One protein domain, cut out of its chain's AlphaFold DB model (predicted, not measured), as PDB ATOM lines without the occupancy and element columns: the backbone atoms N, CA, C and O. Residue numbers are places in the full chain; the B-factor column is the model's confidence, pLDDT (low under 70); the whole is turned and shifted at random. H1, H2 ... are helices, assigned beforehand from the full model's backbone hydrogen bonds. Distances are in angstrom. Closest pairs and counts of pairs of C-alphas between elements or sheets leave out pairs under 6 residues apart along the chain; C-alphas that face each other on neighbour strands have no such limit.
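Overview. This is residues 14 to 104 of the 106 residues of the protein "RHH_1 domain-containing protein" of Chloroflexi bacterium RBG_16_50_9 (UniProt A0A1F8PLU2). Three helices, H1, H2 and H3, follow one another as an open C, with H1 and H2 meeting at a corner, while the short H4 and the long H5 lie over one side of that C. The contacts between helices are few: H5 packs on H4 with residues 83 to 87 alone and comes close to H1 without clearly touching it, and residues 94 to 104, of which 94 to 102 belong to H5, stick out as a free arm. The printed part has 91 residues with five named helices, in the order H1, H2, H3, H4, H5, and no named strand; the class is all helix. The whole is only just compact, close to loose, with a radius of gyration of the C-alphas of 14.3 A and spans of 36 by 34 by 20 A.

Along the chain. H1 holds residues 14 to 25 and begins at C-alpha 14, (3.832, 29.760, 74.052); it is 16.7 A long from first to last C-alpha. H2 holds residues 30 to 39 and is 14.2 A long. H3, residues 41 to 55, is 20.9 A long and begins at C-alpha 41, (-8.832, 45.526, 76.540). H4, residues 66 to 73, is 10.5 A long. H5, residues 80 to 102, is the longest helix at 33.2 A and ends at C-alpha 102, (9.471, 25.316, 91.442).

Arrangement. H1 touches H2 with residues 19 to 23 alone; the closest C-alphas, of Ala 23 and Arg 30, are 5.4 A apart, and the lines are about perpendicular at 85 degrees. H2 and H3 meet only through their link. H3 touches no helix, and it is only just apart from H4, with a closest C-alpha distance of 8.3 A. H4 and H5 only just touch, with 3 pairs of C-alphas within 8 A, on H5 from residues 83 to 87 alone. Their closest C-alphas are those of Ser 67 and Gly 87, 7.2 A apart, and they run opposite ways at a steep tilt of 45 degrees. H1 and H5 are close but not clearly touching: their closest C-alphas, of Val 22 and Ile 89, are 7.9 A apart, at a steep tilt of 53 degrees, opposite ways. H2 and H5 are near each other, with 5 pairs of C-alphas within 10 A. H3 and H5 are apart. In H1, H2, H3, H4 and H5 every O i to N i+4 pair is within hydrogen-bond range.

Size, cuts and confidence. The C-alphas of Glu 76 and Lys 104 are the two farthest apart, 41.3 A. The printed part has no cut. The links H1 to H2 and H2 to H3 are tight, H3 to H4 and H4 to H5 are short, and no link is long. The mean pLDDT of the printed part is 74.8; it is under 70 at residue 40, residues 58 to 78, residues 80 to 84 and residues 100 to 104.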
ATOM      1  N   GLU A  14       4.192  29.883  72.643       85.88
ATOM      2  CA  GLU A  14       3.832  29.760  74.052       85.88
ATOM      3  C   GLU A  14       2.590  30.584  74.417       85.88
ATOM      4  O   GLU A  14       1.744  30.115  75.181       85.88
ATOM      5  N   ILE A  15       2.422  31.762  73.809       86.44
ATOM      6  CA  ILE A  15       1.229  32.597  73.998       86.44
ATOM      7  C   ILE A  15       0.024  31.934  73.332       86.44
ATOM      8  O   ILE A  15      -1.056  31.879  73.916       86.44
ATOM      9  N   ILE A  16       0.213  31.383  72.129       89.50
ATOM     10  CA  ILE A  16      -0.839  30.648  71.414       89.50
ATOM     11  C   ILE A  16      -1.314  29.456  72.250       89.50
ATOM     12  O   ILE A  16      -2.517  29.283  72.430       89.50
ATOM     13  N   LYS A  17      -0.376  28.686  72.814       87.94
ATOM     14  CA  LYS A  17      -0.679  27.547  73.684       87.94
ATOM     15  C   LYS A  17      -1.488  27.965  74.912       87.94
ATOM     16  O   LYS A  17      -2.487  27.327  75.219       87.94
ATOM     17  N   SER A  18      -1.092  29.043  75.588       85.75
ATOM     18  CA  SER A  18      -1.819  29.547  76.761       85.75
ATOM     19  C   SER A  18      -3.243  29.992  76.407       85.75
ATOM     20  O   SER A  18      -4.187  29.637  77.110       85.75
ATOM     21  N   LEU A  19      -3.431  30.684  75.277       88.31
ATOM     22  CA  LEU A  19      -4.766  31.055  74.797       88.31
ATOM     23  C   LEU A  19      -5.640  29.829  74.503       88.31
ATOM     24  O   LEU A  19      -6.828  29.844  74.820       88.31
ATOM     25  N   ASP A  20      -5.067  28.782  73.906       91.00
ATOM     26  CA  ASP A  20      -5.786  27.537  73.627       91.00
ATOM     27  C   ASP A  20      -6.159  26.794  74.927       91.00
ATOM     28  O   ASP A  20      -7.282  26.304  75.038       91.00
ATOM     29  N   GLU A  21      -5.269  26.759  75.929       88.25
ATOM     30  CA  GLU A  21      -5.536  26.163  77.252       88.25
ATOM     31  C   GLU A  21      -6.714  26.859  77.956       88.25
ATOM     32  O   GLU A  21      -7.656  26.194  78.389       88.25
ATOM     33  N   VAL A  22      -6.707  28.195  78.010       83.62
ATOM     34  CA  VAL A  22      -7.781  28.982  78.643       83.62
ATOM     35  C   VAL A  22      -9.098  28.845  77.875       83.62
ATOM     36  O   VAL A  22     -10.161  28.685  78.474       83.62
ATOM     37  N   ALA A  23      -9.048  28.868  76.540       89.75
ATOM     38  CA  ALA A  23     -10.238  28.676  75.716       89.75
ATOM     39  C   ALA A  23     -10.869  27.293  75.955       89.75
ATOM     40  O   ALA A  23     -12.087  27.197  76.116       89.75
ATOM     41  N   ALA A  24     -10.043  26.244  76.057       90.12
ATOM     42  CA  ALA A  24     -10.495  24.887  76.348       90.12
ATOM     43  C   ALA A  24     -11.133  24.766  77.740       90.12
ATOM     44  O   ALA A  24     -12.207  24.179  77.858       90.12
ATOM     45  N   GLN A  25     -10.525  25.360  78.774       85.69
ATOM     46  CA  GLN A  25     -11.079  25.369  80.137       85.69
ATOM     47  C   GLN A  25     -12.471  26.011  80.200       85.69
ATOM     48  O   GLN A  25     -13.334  25.542  80.937       85.69
ATOM     49  N   ARG A  26     -12.709  27.044  79.385       82.25
ATOM     50  CA  ARG A  26     -13.989  27.767  79.318       82.25
ATOM     51  C   ARG A  26     -14.972  27.186  78.292       82.25
ATOM     52  O   ARG A  26     -16.066  27.716  78.135       82.25
ATOM     53  N   GLY A  27     -14.599  26.124  77.572       91.69
ATOM     54  CA  GLY A  27     -15.444  25.514  76.539       91.69
ATOM     55  C   GLY A  27     -15.727  26.426  75.336       91.69
ATOM     56  O   GLY A  27     -16.737  26.250  74.657       91.69
ATOM     57  N   ILE A  28     -14.854  27.402  75.063       92.12
ATOM     58  CA  ILE A  28     -14.990  28.355  73.952       92.12
ATOM     59  C   ILE A  28     -13.855  28.203  72.937       92.12
ATOM     60  O   ILE A  28     -12.866  27.509  73.150       92.12
ATOM     61  N   THR A  29     -13.985  28.874  71.791       92.69
ATOM     62  CA  THR A  29     -12.919  28.902  70.779       92.69
ATOM     63  C   THR A  29     -11.915  30.019  71.066       92.69
ATOM     64  O   THR A  29     -12.290  31.088  71.547       92.69
ATOM     65  N   ARG A  30     -10.643  29.834  70.686       91.44
ATOM     66  CA  ARG A  30      -9.618  30.890  70.790       91.44
ATOM     67  C   ARG A  30     -10.051  32.225  70.153       91.44
ATOM     68  O   ARG A  30      -9.860  33.257  70.790       91.44
ATOM     69  N   PRO A  31     -10.655  32.274  68.945       89.69
ATOM     70  CA  PRO A  31     -11.164  33.532  68.399       89.69
ATOM     71  C   PRO A  31     -12.258  34.187  69.251       89.69
ATOM     72  O   PRO A  31     -12.313  35.412  69.301       89.69
ATOM     73  N   ALA A  32     -13.122  33.405  69.909       88.44
ATOM     74  CA  ALA A  32     -14.125  33.942  70.831       88.44
ATOM     75  C   ALA A  32     -13.459  34.555  72.071       88.44
ATOM     76  O   ALA A  32     -13.741  35.704  72.395       88.44
ATOM     77  N   LEU A  33     -12.483  33.855  72.661       86.69
ATOM     78  CA  LEU A  33     -11.680  34.371  73.773       86.69
ATOM     79  C   LEU A  33     -10.963  35.683  73.407       86.69
ATOM     80  O   LEU A  33     -11.011  36.650  74.161       86.69
ATOM     81  N   ILE A  34     -10.336  35.750  72.226       86.94
ATOM     82  CA  ILE A  34      -9.661  36.967  71.745       86.94
ATOM     83  C   ILE A  34     -10.659  38.118  71.578       86.94
ATOM     84  O   ILE A  34     -10.342  39.249  71.937       86.94
ATOM     85  N   LYS A  35     -11.861  37.860  71.051       85.88
ATOM     86  CA  LYS A  35     -12.900  38.891  70.917       85.88
ATOM     87  C   LYS A  35     -13.371  39.407  72.274       85.88
ATOM     88  O   LYS A  35     -13.504  40.617  72.417       85.88
ATOM     89  N   GLU A  36     -13.584  38.524  73.247       83.00
ATOM     90  CA  GLU A  36     -13.929  38.918  74.618       83.00
ATOM     91  C   GLU A  36     -12.835  39.805  75.217       83.00
ATOM     92  O   GLU A  36     -13.127  40.923  75.648       83.00
ATOM     93  N   LEU A  37     -11.572  39.366  75.145       80.31
ATOM     94  CA  LEU A  37     -10.414  40.134  75.611       80.31
ATOM     95  C   LEU A  37     -10.343  41.515  74.953       80.31
ATOM     96  O   LEU A  37     -10.178  42.515  75.643       80.31
ATOM     97  N   LEU A  38     -10.481  41.584  73.627       81.19
ATOM     98  CA  LEU A  38     -10.399  42.838  72.873       81.19
ATOM     99  C   LEU A  38     -11.570  43.780  73.149       81.19
ATOM    100  O   LEU A  38     -11.362  44.989  73.161       81.19
ATOM    101  N   ALA A  39     -12.772  43.258  73.402       79.81
ATOM    102  CA  ALA A  39     -13.943  44.081  73.695       79.81
ATOM    103  C   ALA A  39     -13.758  44.949  74.952       79.81
ATOM    104  O   ALA A  39     -14.410  45.979  75.082       79.81
ATOM    105  N   ASN A  40     -12.836  44.573  75.842       69.56
ATOM    106  CA  ASN A  40     -12.625  45.251  77.120       69.56
ATOM    107  C   ASN A  40     -11.138  45.529  77.390       69.56
ATOM    108  O   ASN A  40     -10.764  45.953  78.487       69.56
ATOM    109  N   CYS A  41     -10.271  45.327  76.388       76.25
ATOM    110  CA  CYS A  41      -8.832  45.526  76.540       76.25
ATOM    111  C   CYS A  41      -8.504  46.982  76.867       76.25
ATOM    112  O   CYS A  41      -7.569  47.240  77.617       76.25
ATOM    113  N   HIS A  42      -9.296  47.928  76.350       73.69
ATOM    114  CA  HIS A  42      -9.112  49.348  76.607       73.69
ATOM    115  C   HIS A  42      -9.358  49.688  78.080       73.69
ATOM    116  O   HIS A  42      -8.482  50.258  78.730       73.69
ATOM    117  N   SER A  43     -10.513  49.288  78.620       70.88
ATOM    118  CA  SER A  43     -10.878  49.532  80.019       70.88
ATOM    119  C   SER A  43      -9.898  48.857  80.975       70.88
ATOM    120  O   SER A  43      -9.477  49.463  81.957       70.88
ATOM    121  N   PHE A  44      -9.456  47.640  80.645       71.00
ATOM    122  CA  PHE A  44      -8.450  46.932  81.429       71.00
ATOM    123  C   PHE A  44      -7.069  47.600  81.375       71.00
ATOM    124  O   PHE A  44      -6.447  47.815  82.411       71.00
ATOM    125  N   TYR A  45      -6.592  47.976  80.187       75.38
ATOM    126  CA  TYR A  45      -5.304  48.653  80.045       75.38
ATOM    127  C   TYR A  45      -5.295  49.980  80.809       75.38
ATOM    128  O   TYR A  45      -4.370  50.255  81.568       75.38
ATOM    129  N   LYS A  46      -6.373  50.762  80.690       78.75
ATOM    130  CA  LYS A  46      -6.546  52.013  81.432       78.75
ATOM    131  C   LYS A  46      -6.569  51.782  82.944       78.75
ATOM    132  O   LYS A  46      -5.958  52.556  83.676       78.75
ATOM    133  N   PHE A  47      -7.232  50.725  83.407       75.12
ATOM    134  CA  PHE A  47      -7.249  50.335  84.817       75.12
ATOM    135  C   PHE A  47      -5.840  50.019  85.345       75.12
ATOM    136  O   PHE A  47      -5.411  50.614  86.332       75.12
ATOM    137  N   ILE A  48      -5.084  49.165  84.649       78.19
ATOM    138  CA  ILE A  48      -3.711  48.805  85.034       78.19
ATOM    139  C   ILE A  48      -2.789  50.027  85.040       78.19
ATOM    140  O   ILE A  48      -2.035  50.216  85.991       78.19
ATOM    141  N   GLU A  49      -2.850  50.877  84.016       81.06
ATOM    142  CA  GLU A  49      -2.028  52.090  83.958       81.06
ATOM    143  C   GLU A  49      -2.396  53.089  85.065       81.06
ATOM    144  O   GLU A  49      -1.510  53.691  85.673       81.06
ATOM    145  N   THR A  50      -3.686  53.213  85.396       80.75
ATOM    146  CA  THR A  50      -4.151  54.041  86.521       80.75
ATOM    147  C   THR A  50      -3.595  53.526  87.849       80.75
ATOM    148  O   THR A  50      -3.100  54.309  88.658       80.75
ATOM    149  N   GLU A  51      -3.610  52.211  88.064       76.50
ATOM    150  CA  GLU A  51      -3.094  51.606  89.294       76.50
ATOM    151  C   GLU A  51      -1.568  51.669  89.402       76.50
ATOM    152  O   GLU A  51      -1.042  51.977  90.475       76.50
ATOM    153  N   LYS A  52      -0.837  51.485  88.296       80.44
ATOM    154  CA  LYS A  52       0.614  51.731  88.262       80.44
ATOM    155  C   LYS A  52       0.952  53.173  88.620       80.44
ATOM    156  O   LYS A  52       1.847  53.409  89.429       80.44
ATOM    157  N   ALA A  53       0.220  54.136  88.053       81.12
ATOM    158  CA  ALA A  53       0.409  55.550  88.349       81.12
ATOM    159  C   ALA A  53       0.106  55.864  89.822       81.12
ATOM    160  O   ALA A  53       0.876  56.570  90.475       81.12
ATOM    161  N   ARG A  54      -0.973  55.291  90.372       79.88
ATOM    162  CA  ARG A  54      -1.359  55.456  91.779       79.88
ATOM    163  C   ARG A  54      -0.303  54.915  92.740       79.88
ATOM    164  O   ARG A  54      -0.001  55.560  93.740       79.88
ATOM    165  N   GLN A  55       0.238  53.737  92.448       79.62
ATOM    166  CA  GLN A  55       1.227  53.066  93.292       79.62
ATOM    167  C   GLN A  55       2.674  53.489  92.977       79.62
ATOM    168  O   GLN A  55       3.592  53.056  93.667       79.62
ATOM    169  N   GLN A  56       2.878  54.329  91.954       80.88
ATOM    170  CA  GLN A  56       4.190  54.787  91.475       80.88
ATOM    171  C   GLN A  56       5.165  53.626  91.215       80.88
ATOM    172  O   GLN A  56       6.334  53.666  91.597       80.88
ATOM    173  N   THR A  57       4.672  52.558  90.588       74.06
ATOM    174  CA  THR A  57       5.412  51.303  90.389       74.06
ATOM    175  C   THR A  57       5.045  50.649  89.064       74.06
ATOM    176  O   THR A  57       3.892  50.677  88.638       74.06
ATOM    177  N   ASP A  58       6.016  49.975  88.447       68.19
ATOM    178  CA  ASP A  58       5.784  49.101  87.290       68.19
ATOM    179  C   ASP A  58       5.147  47.759  87.684       68.19
ATOM    180  O   ASP A  58       4.639  47.021  86.836       68.19
ATOM    181  N   ARG A  59       5.182  47.426  88.981       69.00
ATOM    182  CA  ARG A  59       4.638  46.196  89.560       69.00
ATOM    183  C   ARG A  59       3.560  46.542  90.574       69.00
ATOM    184  O   ARG A  59       3.873  46.944  91.694       69.00
ATOM    185  N   ILE A  60       2.305  46.352  90.179       68.00
ATOM    186  CA  ILE A  60       1.147  46.503  91.064       68.00
ATOM    187  C   ILE A  60       1.286  45.489  92.200       68.00
ATOM    188  O   ILE A  60       1.354  44.283  91.960       68.00
ATOM    189  N   THR A  61       1.360  45.988  93.431       66.06
ATOM    190  CA  THR A  61       1.453  45.146  94.624       66.06
ATOM    191  C   THR A  61       0.065  45.043  95.235       66.06
ATOM    192  O   THR A  61      -0.544  46.046  95.604       66.06
ATOM    193  N   LEU A  62      -0.462  43.823  95.305       64.81
ATOM    194  CA  LEU A  62      -1.769  43.564  95.897       64.81
ATOM    195  C   LEU A  62      -1.618  43.518  97.423       64.81
ATOM    196  O   LEU A  62      -0.975  42.616  97.956       64.81
ATOM    197  N   ASN A  63      -2.213  44.480  98.127       59.38
ATOM    198  CA  ASN A  63      -2.335  44.434  99.584       59.38
ATOM    199  C   ASN A  63      -3.643  43.714  99.947       59.38
ATOM    200  O   ASN A  63      -4.683  44.360 100.052       59.38
ATOM    201  N   GLY A  64      -3.594  42.388 100.107       64.94
ATOM    202  CA  GLY A  64      -4.758  41.556 100.451       64.94
ATOM    203  C   GLY A  64      -5.133  40.542  99.367       64.94
ATOM    204  O   GLY A  64      -4.300  40.166  98.542       64.94
ATOM    205  N   ASN A  65      -6.384  40.067  99.383       67.00
ATOM    206  CA  ASN A  65      -6.892  39.139  98.372       67.00
ATOM    207  C   ASN A  65      -7.138  39.882  97.045       67.00
ATOM    208  O   ASN A  65      -7.700  40.977  97.033       67.00
ATOM    209  N   LEU A  66      -6.764  39.265  95.919       66.31
ATOM    210  CA  LEU A  66      -7.025  39.776  94.573       66.31
ATOM    211  C   LEU A  66      -8.496  40.171  94.377       66.31
ATOM    212  O   LEU A  66      -8.772  41.223  93.808       66.31
ATOM    213  N   SER A  67      -9.432  39.369  94.890       63.62
ATOM    214  CA  SER A  67     -10.865  39.662  94.785       63.62
ATOM    215  C   SER A  67     -11.249  40.958  95.504       63.62
ATOM    216  O   SER A  67     -12.001  41.762  94.961       63.62
ATOM    217  N   GLU A  68     -10.702  41.203  96.698       64.94
ATOM    218  CA  GLU A  68     -10.938  42.443  97.450       64.94
ATOM    219  C   GLU A  68     -10.291  43.641  96.760       64.94
ATOM    220  O   GLU A  68     -10.879  44.718  96.682       64.94
ATOM    221  N   TRP A  69      -9.085  43.457  96.226       69.69
ATOM    222  CA  TRP A  69      -8.396  44.514  95.507       69.69
ATOM    223  C   TRP A  69      -9.158  44.917  94.242       69.69
ATOM    224  O   TRP A  69      -9.371  46.110  94.038       69.69
ATOM    225  N   ILE A  70      -9.642  43.952  93.451       68.75
ATOM    226  CA  ILE A  70     -10.452  44.239  92.261       68.75
ATOM    227  C   ILE A  70     -11.750  44.950  92.655       68.75
ATOM    228  O   ILE A  70     -12.063  45.972  92.058       68.75
ATOM    229  N   LEU A  71     -12.469  44.482  93.682       67.19
ATOM    230  CA  LEU A  71     -13.705  45.132  94.145       67.19
ATOM    231  C   LEU A  71     -13.490  46.593  94.567       67.19
ATOM    232  O   LEU A  71     -14.322  47.443  94.268       67.19
ATOM    233  N   ASN A  72     -12.367  46.894  95.222       69.56
ATOM    234  CA  ASN A  72     -12.068  48.238  95.724       69.56
ATOM    235  C   ASN A  72     -11.557  49.214  94.652       69.56
ATOM    236  O   ASN A  72     -11.520  50.418  94.897       69.56
ATOM    237  N   HIS A  73     -11.126  48.705  93.498       67.19
ATOM    238  CA  HIS A  73     -10.470  49.504  92.459       67.19
ATOM    239  C   HIS A  73     -11.188  49.432  91.103       67.19
ATOM    240  O   HIS A  73     -10.751  50.052  90.136       67.19
ATOM    241  N   MET A  74     -12.298  48.697  91.026       67.56
ATOM    242  CA  MET A  74     -13.034  48.461  89.790       67.56
ATOM    243  C   MET A  74     -13.527  49.774  89.154       67.56
ATOM    244  O   MET A  74     -14.184  50.568  89.829       67.56
ATOM    245  N   PRO A  75     -13.275  50.004  87.853       64.62
ATOM    246  CA  PRO A  75     -13.916  51.091  87.122       64.62
ATOM    247  C   PRO A  75     -15.431  50.869  87.039       64.62
ATOM    248  O   PRO A  75     -15.868  49.742  86.815       64.62
ATOM    249  N   GLU A  76     -16.222  51.943  87.124       66.44
ATOM    250  CA  GLU A  76     -17.700  51.902  87.075       66.44
ATOM    251  C   GLU A  76     -18.269  51.224  85.810       66.44
ATOM    252  O   GLU A  76     -19.417  50.791  85.787       66.44
ATOM    253  N   GLU A  77     -17.459  51.114  84.757       69.31
ATOM    254  CA  GLU A  77     -17.825  50.554  83.455       69.31
ATOM    255  C   GLU A  77     -17.615  49.024  83.356       69.31
ATOM    256  O   GLU A  77     -17.967  48.433  82.334       69.31
ATOM    257  N   MET A  78     -17.030  48.360  84.365       67.19
ATOM    258  CA  MET A  78     -16.782  46.905  84.333       67.19
ATOM    259  C   MET A  78     -17.962  46.088  84.882       67.19
ATOM    260  O   MET A  78     -18.518  46.401  85.932       67.19
ATOM    261  N   THR A  79     -18.312  44.988  84.203       70.19
ATOM    262  CA  THR A  79     -19.378  44.074  84.653       70.19
ATOM    263  C   THR A  79     -18.854  42.971  85.591       70.19
ATOM    264  O   THR A  79     -17.669  42.623  85.537       70.19
ATOM    265  N   PRO A  80     -19.713  42.358  86.434       68.38
ATOM    266  CA  PRO A  80     -19.321  41.255  87.319       68.38
ATOM    267  C   PRO A  80     -18.729  40.040  86.590       68.38
ATOM    268  O   PRO A  80     -17.771  39.432  87.068       68.38
ATOM    269  N   GLU A  81     -19.249  39.696  85.411       67.50
ATOM    270  CA  GLU A  81     -18.727  38.602  84.579       67.50
ATOM    271  C   GLU A  81     -17.294  38.893  84.119       67.50
ATOM    272  O   GLU A  81     -16.463  37.989  84.017       67.50
ATOM    273  N   TRP A  82     -16.989  40.171  83.892       68.81
ATOM    274  CA  TRP A  82     -15.664  40.639  83.508       68.81
ATOM    275  C   TRP A  82     -14.642  40.514  84.627       68.81
ATOM    276  O   TRP A  82     -13.502  40.105  84.411       68.81
ATOM    277  N   VAL A  83     -15.069  40.814  85.845       68.81
ATOM    278  CA  VAL A  83     -14.256  40.679  87.055       68.81
ATOM    279  C   VAL A  83     -13.930  39.219  87.323       68.81
ATOM    280  O   VAL A  83     -12.785  38.885  87.626       68.81
ATOM    281  N   HIS A  84     -14.923  38.345  87.158       69.50
ATOM    282  CA  HIS A  84     -14.727  36.910  87.276       69.50
ATOM    283  C   HIS A  84     -13.706  36.403  86.251       69.50
ATOM    284  O   HIS A  84     -12.735  35.748  86.625       69.50
ATOM    285  N   PHE A  85     -13.858  36.806  84.988       70.00
ATOM    286  CA  PHE A  85     -12.929  36.466  83.913       70.00
ATOM    287  C   PHE A  85     -11.489  36.925  84.191       70.00
ATOM    288  O   PHE A  85     -10.542  36.162  84.008       70.00
ATOM    289  N   LEU A  86     -11.306  38.154  84.682       70.69
ATOM    290  CA  LEU A  86      -9.987  38.656  85.071       70.69
ATOM    291  C   LEU A  86      -9.384  37.849  86.224       70.69
ATOM    292  O   LEU A  86      -8.199  37.516  86.183       70.69
ATOM    293  N   GLY A  87     -10.203  37.493  87.215       71.62
ATOM    294  CA  GLY A  87      -9.803  36.612  88.304       71.62
ATOM    295  C   GLY A  87      -9.274  35.269  87.798       71.62
ATOM    296  O   GLY A  87      -8.206  34.846  88.238       71.62
ATOM    297  N   GLU A  88      -9.963  34.634  86.846       70.06
ATOM    298  CA  GLU A  88      -9.546  33.355  86.248       70.06
ATOM    299  C   GLU A  88      -8.195  33.466  85.523       70.06
ATOM    300  O   GLU A  88      -7.303  32.646  85.749       70.06
ATOM    301  N   ILE A  89      -8.003  34.507  84.700       70.50
ATOM    302  CA  ILE A  89      -6.734  34.724  83.983       70.50
ATOM    303  C   ILE A  89      -5.588  34.950  84.969       70.50
ATOM    304  O   ILE A  89      -4.509  34.378  84.814       70.50
ATOM    305  N   MET A  90      -5.802  35.795  85.978       71.69
ATOM    306  CA  MET A  90      -4.763  36.121  86.953       71.69
ATOM    307  C   MET A  90      -4.374  34.906  87.798       71.69
ATOM    308  O   MET A  90      -3.181  34.713  88.029       71.69
ATOM    309  N   HIS A  91      -5.334  34.061  88.193       70.94
ATOM    310  CA  HIS A  91      -5.042  32.791  88.867       70.94
ATOM    311  C   HIS A  91      -4.248  31.849  87.962       70.94
ATOM    312  O   HIS A  91      -3.199  31.369  88.375       70.94
ATOM    313  N   HIS A  92      -4.659  31.673  86.702       72.38
ATOM    314  CA  HIS A  92      -3.925  30.838  85.748       72.38
ATOM    315  C   HIS A  92      -2.463  31.288  85.583       72.38
ATOM    316  O   HIS A  92      -1.543  30.470  85.586       72.38
ATOM    317  N   VAL A  93      -2.226  32.597  85.461       72.44
ATOM    318  CA  VAL A  93      -0.867  33.148  85.357       72.44
ATOM    319  C   VAL A  93      -0.091  32.970  86.664       72.44
ATOM    320  O   VAL A  93       1.090  32.624  86.619       72.44
ATOM    321  N   ALA A  94      -0.726  33.180  87.819       71.44
ATOM    322  CA  ALA A  94      -0.098  32.971  89.121       71.44
ATOM    323  C   ALA A  94       0.338  31.509  89.304       71.44
ATOM    324  O   ALA A  94       1.493  31.271  89.659       71.44
ATOM    325  N   ASP A  95      -0.524  30.549  88.964       73.69
ATOM    326  CA  ASP A  95      -0.229  29.115  89.035       73.69
ATOM    327  C   ASP A  95       0.958  28.752  88.134       73.69
ATOM    328  O   ASP A  95       1.936  28.162  88.597       73.69
ATOM    329  N   LYS A  96       0.963  29.216  86.875       74.56
ATOM    330  CA  LYS A  96       2.095  29.013  85.951       74.56
ATOM    331  C   LYS A  96       3.397  29.626  86.474       74.56
ATOM    332  O   LYS A  96       4.465  29.052  86.269       74.56
ATOM    333  N   LEU A  97       3.349  30.785  87.136       73.50
ATOM    334  CA  LEU A  97       4.533  31.420  87.729       73.50
ATOM    335  C   LEU A  97       5.054  30.647  88.948       73.50
ATOM    336  O   LEU A  97       6.269  30.589  89.151       73.50
ATOM    337  N   VAL A  98       4.166  30.054  89.750       75.31
ATOM    338  CA  VAL A  98       4.539  29.170  90.864       75.31
ATOM    339  C   VAL A  98       5.188  27.892  90.329       75.31
ATOM    340  O   VAL A  98       6.289  27.553  90.764       75.31
ATOM    341  N   GLU A  99       4.581  27.244  89.334       72.75
ATOM    342  CA  GLU A  99       5.131  26.058  88.663       72.75
ATOM    343  C   GLU A  99       6.517  26.335  88.054       72.75
ATOM    344  O   GLU A  99       7.455  25.557  88.227       72.75
ATOM    345  N   GLN A 100       6.693  27.486  87.398       65.62
ATOM    346  CA  GLN A 100       7.978  27.884  86.814       65.62
ATOM    347  C   GLN A 100       9.054  28.200  87.862       65.62
ATOM    348  O   GLN A 100      10.237  27.973  87.606       65.62
ATOM    349  N   LYS A 101       8.674  28.712  89.042       59.69
ATOM    350  CA  LYS A 101       9.604  28.942  90.159       59.69
ATOM    351  C   LYS A 101      10.008  27.650  90.868       59.69
ATOM    352  O   LYS A 101      11.128  27.573  91.353       59.69
ATOM    353  N   GLN A 102       9.141  26.639  90.898       53.53
ATOM    354  CA  GLN A 102       9.471  25.316  91.442       53.53
ATOM    355  C   GLN A 102      10.339  24.472  90.485       53.53
ATOM    356  O   GLN A 102      10.954  23.502  90.917       53.53
ATOM    357  N   GLY A 103      10.427  24.848  89.200       47.09
ATOM    358  CA  GLY A 103      11.176  24.126  88.162       47.09
ATOM    359  C   GLY A 103      12.596  24.625  87.856       47.09
ATOM    360  O   GLY A 103      13.237  24.065  86.967       47.09
ATOM    361  N   LYS A 104      13.106  25.659  88.542       37.66
ATOM    362  CA  LYS A 104      14.519  26.067  88.449       37.66
ATOM    363  C   LYS A 104      15.275  25.612  89.703       37.66
ATOM    364  O   LYS A 104      15.144  26.278  90.729       37.66
TER     365      LYS A 104